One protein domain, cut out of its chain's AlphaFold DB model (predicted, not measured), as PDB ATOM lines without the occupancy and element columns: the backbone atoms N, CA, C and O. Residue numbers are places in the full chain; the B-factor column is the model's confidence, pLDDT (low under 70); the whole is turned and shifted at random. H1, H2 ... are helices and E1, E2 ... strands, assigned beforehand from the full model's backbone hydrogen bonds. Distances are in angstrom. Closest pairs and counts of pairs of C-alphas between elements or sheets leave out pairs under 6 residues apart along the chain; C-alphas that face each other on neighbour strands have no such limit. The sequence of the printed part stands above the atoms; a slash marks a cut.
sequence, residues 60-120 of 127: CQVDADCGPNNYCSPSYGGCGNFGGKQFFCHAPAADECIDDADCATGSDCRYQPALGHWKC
ATOM      1  N   CYS A  60     130.251 122.025 158.402       88.44
ATOM      2  CA  CYS A  60     128.844 122.244 158.062       88.44
ATOM      3  C   CYS A  60     127.918 121.232 158.747       88.44
ATOM      4  O   CYS A  60     128.331 120.124 159.091       88.44
ATOM      5  N   GLN A  61     126.662 121.627 158.936       87.81
ATOM      6  CA  GLN A  61     125.545 120.762 159.324       87.81
ATOM      7  C   GLN A  61     124.570 120.596 158.152       87.81
ATOM      8  O   GLN A  61     124.021 119.518 157.940       87.81
ATOM      9  N   VAL A  62     124.382 121.665 157.375       89.06
ATOM     10  CA  VAL A  62     123.502 121.716 156.204       89.06
ATOM     11  C   VAL A  62     124.176 122.448 155.045       89.06
ATOM     12  O   VAL A  62     125.105 123.227 155.242       89.06
ATOM     13  N   ASP A  63     123.664 122.266 153.825       91.81
ATOM     14  CA  ASP A  63     124.194 122.925 152.618       91.81
ATOM     15  C   ASP A  63     124.259 124.454 152.749       91.81
ATOM     16  O   ASP A  63     125.179 125.096 152.244       91.81
ATOM     17  N   ALA A  64     123.306 125.047 153.475       91.44
ATOM     18  CA  ALA A  64     123.251 126.490 153.689       91.44
ATOM     19  C   ALA A  64     124.468 127.041 154.459       91.44
ATOM     20  O   ALA A  64     124.805 128.211 154.273       91.44
ATOM     21  N   ASP A  65     125.150 126.216 155.260       90.56
ATOM     22  CA  ASP A  65     126.357 126.617 155.995       90.56
ATOM     23  C   ASP A  65     127.554 126.830 155.055       90.56
ATOM     24  O   ASP A  65     128.472 127.590 155.362       90.56
ATOM     25  N   CYS A  66     127.528 126.194 153.881       92.25
ATOM     26  CA  CYS A  66     128.615 126.218 152.909       92.25
ATOM     27  C   CYS A  66     128.542 127.395 151.929       92.25
ATOM     28  O   CYS A  66     129.488 127.638 151.174       92.25
ATOM     29  N   GLY A  67     127.444 128.149 151.947       92.69
ATOM     30  CA  GLY A  67     127.206 129.263 151.036       92.69
ATOM     31  C   GLY A  67     126.697 128.842 149.647       92.69
ATOM     32  O   GLY A  67     126.403 127.674 149.397       92.69
ATOM     33  N   PRO A  68     126.533 129.805 148.722       92.56
ATOM     34  CA  PRO A  68     125.884 129.559 147.436       92.56
ATOM     35  C   PRO A  68     126.667 128.587 146.549       92.56
ATOM     36  O   PRO A  68     127.866 128.766 146.351       92.56
ATOM     37  N   ASN A  69     125.955 127.641 145.925       89.75
ATOM     38  CA  ASN A  69     126.494 126.621 145.007       89.75
ATOM     39  C   ASN A  69     127.456 125.602 145.641       89.75
ATOM     40  O   ASN A  69     128.083 124.828 144.921       89.75
ATOM     41  N   ASN A  70     127.535 125.591 146.966       93.56
ATOM     42  CA  ASN A  70     128.273 124.616 147.747       93.56
ATOM     43  C   ASN A  70     127.271 123.706 148.472       93.56
ATOM     44  O   ASN A  70     126.106 124.074 148.640       93.56
ATOM     45  N   TYR A  71     127.704 122.522 148.891       93.19
ATOM     46  CA  TYR A  71     126.853 121.564 149.607       93.19
ATOM     47  C   TYR A  71     127.643 120.841 150.691       93.19
ATOM     48  O   TYR A  71     128.871 120.805 150.668       93.19
ATOM     49  N   CYS A  72     126.935 120.305 151.674       91.88
ATOM     50  CA  CYS A  72     127.509 119.680 152.847       91.88
ATOM     51  C   CYS A  72     127.535 118.160 152.664       91.88
ATOM     52  O   CYS A  72     126.489 117.512 152.630       91.88
ATOM     53  N   SER A  73     128.734 117.580 152.571       90.44
ATOM     54  CA  SER A  73     128.907 116.146 152.330       90.44
ATOM     55  C   SER A  73     129.671 115.450 153.454       90.44
ATOM     56  O   SER A  73     130.576 116.030 154.061       90.44
ATOM     57  N   PRO A  74     129.347 114.177 153.738       87.12
ATOM     58  CA  PRO A  74     130.054 113.403 154.741       87.12
ATOM     59  C   PRO A  74     131.362 112.818 154.184       87.12
ATOM     60  O   PRO A  74     131.334 112.026 153.247       87.12
ATOM     61  N   SER A  75     132.494 113.113 154.820       84.38
ATOM     62  CA  SER A  75     133.788 112.459 154.584       84.38
ATOM     63  C   SER A  75     134.208 111.668 155.814       84.38
ATOM     64  O   SER A  75     133.949 112.066 156.952       84.38
ATOM     65  N   TYR A  76     134.902 110.552 155.623       75.88
ATOM     66  CA  TYR A  76     135.645 109.960 156.731       75.88
ATOM     67  C   TYR A  76     136.810 110.885 157.104       75.88
ATOM     68  O   TYR A  76     137.469 111.441 156.225       75.88
ATOM     69  N   GLY A  77     137.045 111.066 158.405       65.12
ATOM     70  CA  GLY A  77     138.243 111.743 158.894       65.12
ATOM     71  C   GLY A  77     139.506 110.888 158.708       65.12
ATOM     72  O   GLY A  77     139.447 109.744 158.253       65.12
ATOM     73  N   GLY A  78     140.658 111.438 159.101       60.84
ATOM     74  CA  GLY A  78     141.931 110.713 159.089       60.84
ATOM     75  C   GLY A  78     141.957 109.490 160.019       60.84
ATOM     76  O   GLY A  78     141.098 109.308 160.889       60.84
ATOM     77  N   CYS A  79     142.979 108.645 159.856       53.31
ATOM     78  CA  CYS A  79     143.119 107.419 160.639       53.31
ATOM     79  C   CYS A  79     143.320 107.715 162.125       53.31
ATOM     80  O   CYS A  79     144.264 108.397 162.513       53.31
ATOM     81  N   GLY A  80     142.403 107.200 162.949       51.06
ATOM     82  CA  GLY A  80     142.322 107.489 164.381       51.06
ATOM     83  C   GLY A  80     141.037 108.207 164.794       51.06
ATOM     84  O   GLY A  80     140.731 108.234 165.986       51.06
ATOM     85  N   ASN A  81     140.237 108.708 163.842       52.25
ATOM     86  CA  ASN A  81     138.876 109.137 164.144       52.25
ATOM     87  C   ASN A  81     137.965 107.910 164.288       52.25
ATOM     88  O   ASN A  81     137.223 107.528 163.388       52.25
ATOM     89  N   PHE A  82     138.000 107.298 165.474       49.94
ATOM     90  CA  PHE A  82     136.997 106.323 165.923       49.94
ATOM     91  C   PHE A  82     135.584 106.933 166.019       49.94
ATOM     92  O   PHE A  82     134.620 106.231 166.305       49.94
ATOM     93  N   GLY A  83     135.459 108.241 165.785       54.97
ATOM     94  CA  GLY A  83     134.220 108.999 165.805       54.97
ATOM     95  C   GLY A  83     133.530 109.124 164.449       54.97
ATOM     96  O   GLY A  83     132.949 110.164 164.219       54.97
ATOM     97  N   GLY A  84     133.592 108.136 163.549       68.56
ATOM     98  CA  GLY A  84     132.755 108.096 162.333       68.56
ATOM     99  C   GLY A  84     133.034 109.173 161.263       68.56
ATOM    100  O   GLY A  84     134.084 109.814 161.252       68.56
ATOM    101  N   LYS A  85     132.103 109.339 160.307       77.31
ATOM    102  CA  LYS A  85     132.171 110.398 159.276       77.31
ATOM    103  C   LYS A  85     131.934 111.787 159.881       77.31
ATOM    104  O   LYS A  85     131.314 111.945 160.929       77.31
ATOM    105  N   GLN A  86     132.423 112.799 159.188       81.69
ATOM    106  CA  GLN A  86     132.303 114.214 159.520       81.69
ATOM    107  C   GLN A  86     131.810 114.967 158.294       81.69
ATOM    108  O   GLN A  86     131.981 114.501 157.172       81.69
ATOM    109  N   PHE A  87     131.184 116.114 158.508       87.25
ATOM    110  CA  PHE A  87     130.508 116.849 157.451       87.25
ATOM    111  C   PHE A  87     131.342 118.049 157.032       87.25
ATOM    112  O   PHE A  87     131.679 118.899 157.861       87.25
ATOM    113  N   PHE A  88     131.694 118.084 155.751       90.56
ATOM    114  CA  PHE A  88     132.513 119.133 155.175       90.56
ATOM    115  C   PHE A  88     131.851 119.747 153.951       90.56
ATOM    116  O   PHE A  88     131.205 119.061 153.159       90.56
ATOM    117  N   CYS A  89     132.042 121.048 153.785       92.88
ATOM    118  CA  CYS A  89     131.597 121.758 152.604       92.88
ATOM    119  C   CYS A  89     132.368 121.305 151.370       92.88
ATOM    120  O   CYS A  89     133.598 121.351 151.347       92.88
ATOM    121  N   HIS A  90     131.633 120.914 150.341       93.75
ATOM    122  CA  HIS A  90     132.105 120.870 148.969       93.75
ATOM    123  C   HIS A  90     132.051 122.266 148.364       93.75
ATOM    124  O   HIS A  90     131.037 122.958 148.462       93.75
ATOM    125  N   ALA A  91     133.119 122.637 147.676       92.62
ATOM    126  CA  ALA A  91     133.177 123.757 146.763       92.62
ATOM    127  C   ALA A  91     133.572 123.223 145.376       92.62
ATOM    128  O   ALA A  91     134.763 123.186 145.066       92.62
ATOM    129  N   PRO A  92     132.611 122.864 144.500       89.25
ATOM    130  CA  PRO A  92     132.889 122.186 143.223       89.25
ATOM    131  C   PRO A  92     133.877 122.903 142.294       89.25
ATOM    132  O   PRO A  92     134.470 122.292 141.417       89.25
ATOM    133  N   ALA A  93     134.043 124.219 142.460       87.94
ATOM    134  CA  ALA A  93     135.010 125.008 141.700       87.94
ATOM    135  C   ALA A  93     136.457 124.909 142.226       87.94
ATOM    136  O   ALA A  93     137.383 125.294 141.514       87.94
ATOM    137  N   ALA A  94     136.648 124.472 143.471       90.06
ATOM    138  CA  ALA A  94     137.937 124.367 144.152       90.06
ATOM    139  C   ALA A  94     138.342 122.917 144.458       90.06
ATOM    140  O   ALA A  94     139.528 122.653 144.653       90.06
ATOM    141  N   ASP A  95     137.379 122.000 144.505       93.44
ATOM    142  CA  ASP A  95     137.617 120.585 144.758       93.44
ATOM    143  C   ASP A  95     138.162 119.851 143.526       93.44
ATOM    144  O   ASP A  95     137.871 120.196 142.381       93.44
ATOM    145  N   GLU A  96     138.958 118.812 143.773       93.75
ATOM    146  CA  GLU A  96     139.507 117.930 142.737       93.75
ATOM    147  C   GLU A  96     138.512 116.826 142.336       93.75
ATOM    148  O   GLU A  96     138.597 116.302 141.228       93.75
ATOM    149  N   CYS A  97     137.563 116.495 143.216       93.25
ATOM    150  CA  CYS A  97     136.495 115.518 142.996       93.25
ATOM    151  C   CYS A  97     135.192 115.994 143.651       93.25
ATOM    152  O   CYS A  97     135.234 116.801 144.577       93.25
ATOM    153  N   ILE A  98     134.053 115.498 143.175       91.50
ATOM    154  CA  ILE A  98     132.708 115.693 143.737       91.50
ATOM    155  C   ILE A  98     132.217 114.398 144.391       91.50
ATOM    156  O   ILE A  98     131.593 114.438 145.452       91.50
ATOM    157  N   ASP A  99     132.489 113.256 143.763       90.19
ATOM    158  CA  ASP A  99     132.147 111.940 144.289       90.19
ATOM    159  C   ASP A  99     133.207 110.880 143.941       90.19
ATOM    160  O   ASP A  99     134.199 111.145 143.260       90.19
ATOM    161  N   ASP A 100     133.014 109.660 144.447       89.69
ATOM    162  CA  ASP A 100     133.957 108.553 144.253       89.69
ATOM    163  C   ASP A 100     134.117 108.146 142.776       89.69
ATOM    164  O   ASP A 100     135.110 107.507 142.427       89.69
ATOM    165  N   ALA A 101     133.167 108.491 141.895       91.81
ATOM    166  CA  ALA A 101     133.242 108.171 140.470       91.81
ATOM    167  C   ALA A 101     134.192 109.102 139.702       91.81
ATOM    168  O   ALA A 101     134.671 108.719 138.631       91.81
ATOM    169  N   ASP A 102     134.513 110.274 140.256       92.25
ATOM    170  CA  ASP A 102     135.566 111.151 139.730       92.25
ATOM    171  C   ASP A 102     136.974 110.585 139.984       92.25
ATOM    172  O   ASP A 102     137.955 111.013 139.368       92.25
ATOM    173  N   CYS A 103     137.084 109.606 140.885       91.69
ATOM    174  CA  CYS A 103     138.345 109.042 141.327       91.69
ATOM    175  C   CYS A 103     138.710 107.747 140.590       91.69
ATOM    176  O   CYS A 103     137.876 106.972 140.117       91.69
ATOM    177  N   ALA A 104     140.017 107.492 140.485       91.25
ATOM    178  CA  ALA A 104     140.523 106.262 139.893       91.25
ATOM    179  C   ALA A 104     140.150 105.044 140.756       91.25
ATOM    180  O   ALA A 104     139.966 105.143 141.972       91.25
ATOM    181  N   THR A 105     140.094 103.861 140.143       86.31
ATOM    182  CA  THR A 105     139.795 102.617 140.866       86.31
ATOM    183  C   THR A 105     140.766 102.410 142.033       86.31
ATOM    184  O   THR A 105     141.977 102.353 141.829       86.31
ATOM    185  N   GLY A 106     140.223 102.251 143.244       82.38
ATOM    186  CA  GLY A 106     141.007 102.114 144.479       82.38
ATOM    187  C   GLY A 106     141.247 103.425 145.236       82.38
ATOM    188  O   GLY A 106     142.012 103.419 146.195       82.38
ATOM    189  N   SER A 107     140.611 104.521 144.815       87.69
ATOM    190  CA  SER A 107     140.533 105.782 145.561       87.69
ATOM    191  C   SER A 107     139.083 106.226 145.758       87.69
ATOM    192  O   SER A 107     138.225 105.868 144.954       87.69
ATOM    193  N   ASP A 108     138.832 106.987 146.819       88.44
ATOM    194  CA  ASP A 108     137.546 107.602 147.151       88.44
ATOM    195  C   ASP A 108     137.691 109.127 147.284       88.44
ATOM    196  O   ASP A 108     138.781 109.647 147.555       88.44
ATOM    197  N   CYS A 109     136.605 109.861 147.042       90.81
ATOM    198  CA  CYS A 109     136.607 111.313 147.156       90.81
ATOM    199  C   CYS A 109     136.478 111.706 148.627       90.81
ATOM    200  O   CYS A 109     135.460 111.462 149.277       90.81
ATOM    201  N   ARG A 110     137.537 112.309 149.174       89.56
ATOM    202  CA  ARG A 110     137.630 112.615 150.603       89.56
ATOM    203  C   ARG A 110     138.008 114.057 150.852       89.56
ATOM    204  O   ARG A 110     138.879 114.614 150.185       89.56
ATOM    205  N   TYR A 111     137.412 114.634 151.888       89.06
ATOM    206  CA  TYR A 111     137.860 115.919 152.396       89.06
ATOM    207  C   TYR A 111     139.237 115.763 153.040       89.06
ATOM    208  O   TYR A 111     139.430 114.913 153.910       89.06
ATOM    209  N   GLN A 112     140.188 116.603 152.634       87.56
ATOM    210  CA  GLN A 112     141.544 116.623 153.174       87.56
ATOM    211  C   GLN A 112     141.707 117.835 154.101       87.56
ATOM    212  O   GLN A 112     141.963 118.935 153.606       87.56
ATOM    213  N   PRO A 113     141.637 117.690 155.442       82.62
ATOM    214  CA  PRO A 113     141.721 118.831 156.359       82.62
ATOM    215  C   PRO A 113     143.024 119.628 156.233       82.62
ATOM    216  O   PRO A 113     143.032 120.835 156.451       82.62
ATOM    217  N   ALA A 114     144.120 118.964 155.847       83.06
ATOM    218  CA  ALA A 114     145.409 119.610 155.608       83.06
ATOM    219  C   ALA A 114     145.406 120.535 154.377       83.06
ATOM    220  O   ALA A 114     146.202 121.469 154.318       83.06
ATOM    221  N   LEU A 115     144.533 120.268 153.400       87.31
ATOM    222  CA  LEU A 115     144.433 121.022 152.149       87.31
ATOM    223  C   LEU A 115     143.189 121.919 152.083       87.31
ATOM    224  O   LEU A 115     143.150 122.840 151.270       87.31
ATOM    225  N   GLY A 116     142.179 121.645 152.911       88.06
ATOM    226  CA  GLY A 116     140.930 122.402 152.974       88.06
ATOM    227  C   GLY A 116     139.984 122.194 151.786       88.06
ATOM    228  O   GLY A 116     139.128 123.045 151.569       88.06
ATOM    229  N   HIS A 117     140.149 121.121 151.008       91.31
ATOM    230  CA  HIS A 117     139.298 120.787 149.856       91.31
ATOM    231  C   HIS A 117     139.200 119.267 149.661       91.31
ATOM    232  O   HIS A 117     139.935 118.496 150.294       91.31
ATOM    233  N   TRP A 118     138.275 118.839 148.804       93.06
ATOM    234  CA  TRP A 118     138.049 117.434 148.477       93.06
ATOM    235  C   TRP A 118     138.994 116.955 147.387       93.06
ATOM    236  O   TRP A 118     139.202 117.625 146.374       93.06
ATOM    237  N   LYS A 119     139.578 115.779 147.612       92.12
ATOM    238  CA  LYS A 119     140.574 115.176 146.735       92.12
ATOM    239  C   LYS A 119     140.444 113.660 146.739       92.12
ATOM    240  O   LYS A 119     140.144 113.062 147.772       92.12
ATOM    241  N   CYS A 120     140.727 113.050 145.590       91.38
ATOM    242  CA  CYS A 120     140.830 111.603 145.479       91.38
ATOM    243  C   CYS A 120     141.983 111.087 146.338       91.38
ATOM    244  O   CYS A 120     143.143 111.466 146.140       91.38
TER     245      CYS A 120
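Overview. This is residues 60 to 120 of the 127 residues of an uncharacterized protein of Polyangiaceae bacterium (UniProt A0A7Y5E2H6). What does this domain look like? Two small two-stranded hairpins, E1 with E2 and E3 with E4, pack crosswise on each other with few contacts. The short helix H1 caps one end of the first hairpin, and the long loop of residues 91 to 107 joins the two hairpins. What is it made of? The 61 printed residues hold, along the chain, H1, E1, E2, E3 and E4; the class is mostly strand, with under half of the residues in named elements, and both sheets are antiparallel, in the orders E1 - E2 and E3 - E4. How large is it? It is compact, with a radius of gyration of the C-alphas of 11.4 A and spans of 31 by 26 by 18 A.

Arrangement. Where is the helix? H1, residues 63 to 66, and E1, residues 71 to 76, come closest at the C-alphas of Asp 63 and Tyr 71, 4.2 A apart. H1 and E2, residues 85 to 90, come closest at the C-alphas of Cys 66 and Cys 89, 5.4 A apart. H1 is too short for any O i to N i+4 pair; its one O i to N i+3 pair is within range. How do the strands pair? E1 and E2 form an antiparallel hairpin at 143 degrees, with N 75 and O 86 at 2.8 A, within hydrogen-bond range. E3, residues 108 to 112, and E4, residues 117 to 120, form another at 149 degrees, with N 119 and O 110 at 2.9 A, within hydrogen-bond range. Where do the hairpins meet? The closest C-alphas of E1 and E3 are those of Ser 75 and Arg 110, 5.5 A apart, and those of E2 and E4 are His 90 and Trp 118, 6.9 A apart. E1 and E4 are apart, and H1 is apart from E3 and E4.

Along the chain. Where does the first element begin? H1 begins at C-alpha 63, (124.194, 122.925, 152.618), and is 5.5 A long. How long are the strands? From first to last C-alpha, E1 is 16.2 A, E2 14.7 A, E3 11.6 A and E4 10.3 A. Where does the last one end? E4 ends at C-alpha 120, (140.830, 111.603, 145.479).

Size, cuts and confidence. Which points lie farthest apart? The C-alphas of Pro 68 and Gly 80 do, at 32.3 A. How are the elements linked? The printed part has no cut; the links H1 to E1 and E3 to E4 are tight, E1 to E2 is short, and E2 to E3 is long, with 17 residues. Where is confidence low? Residues 77 to 84 have pLDDT under 70, while the mean of the printed part is 85.1.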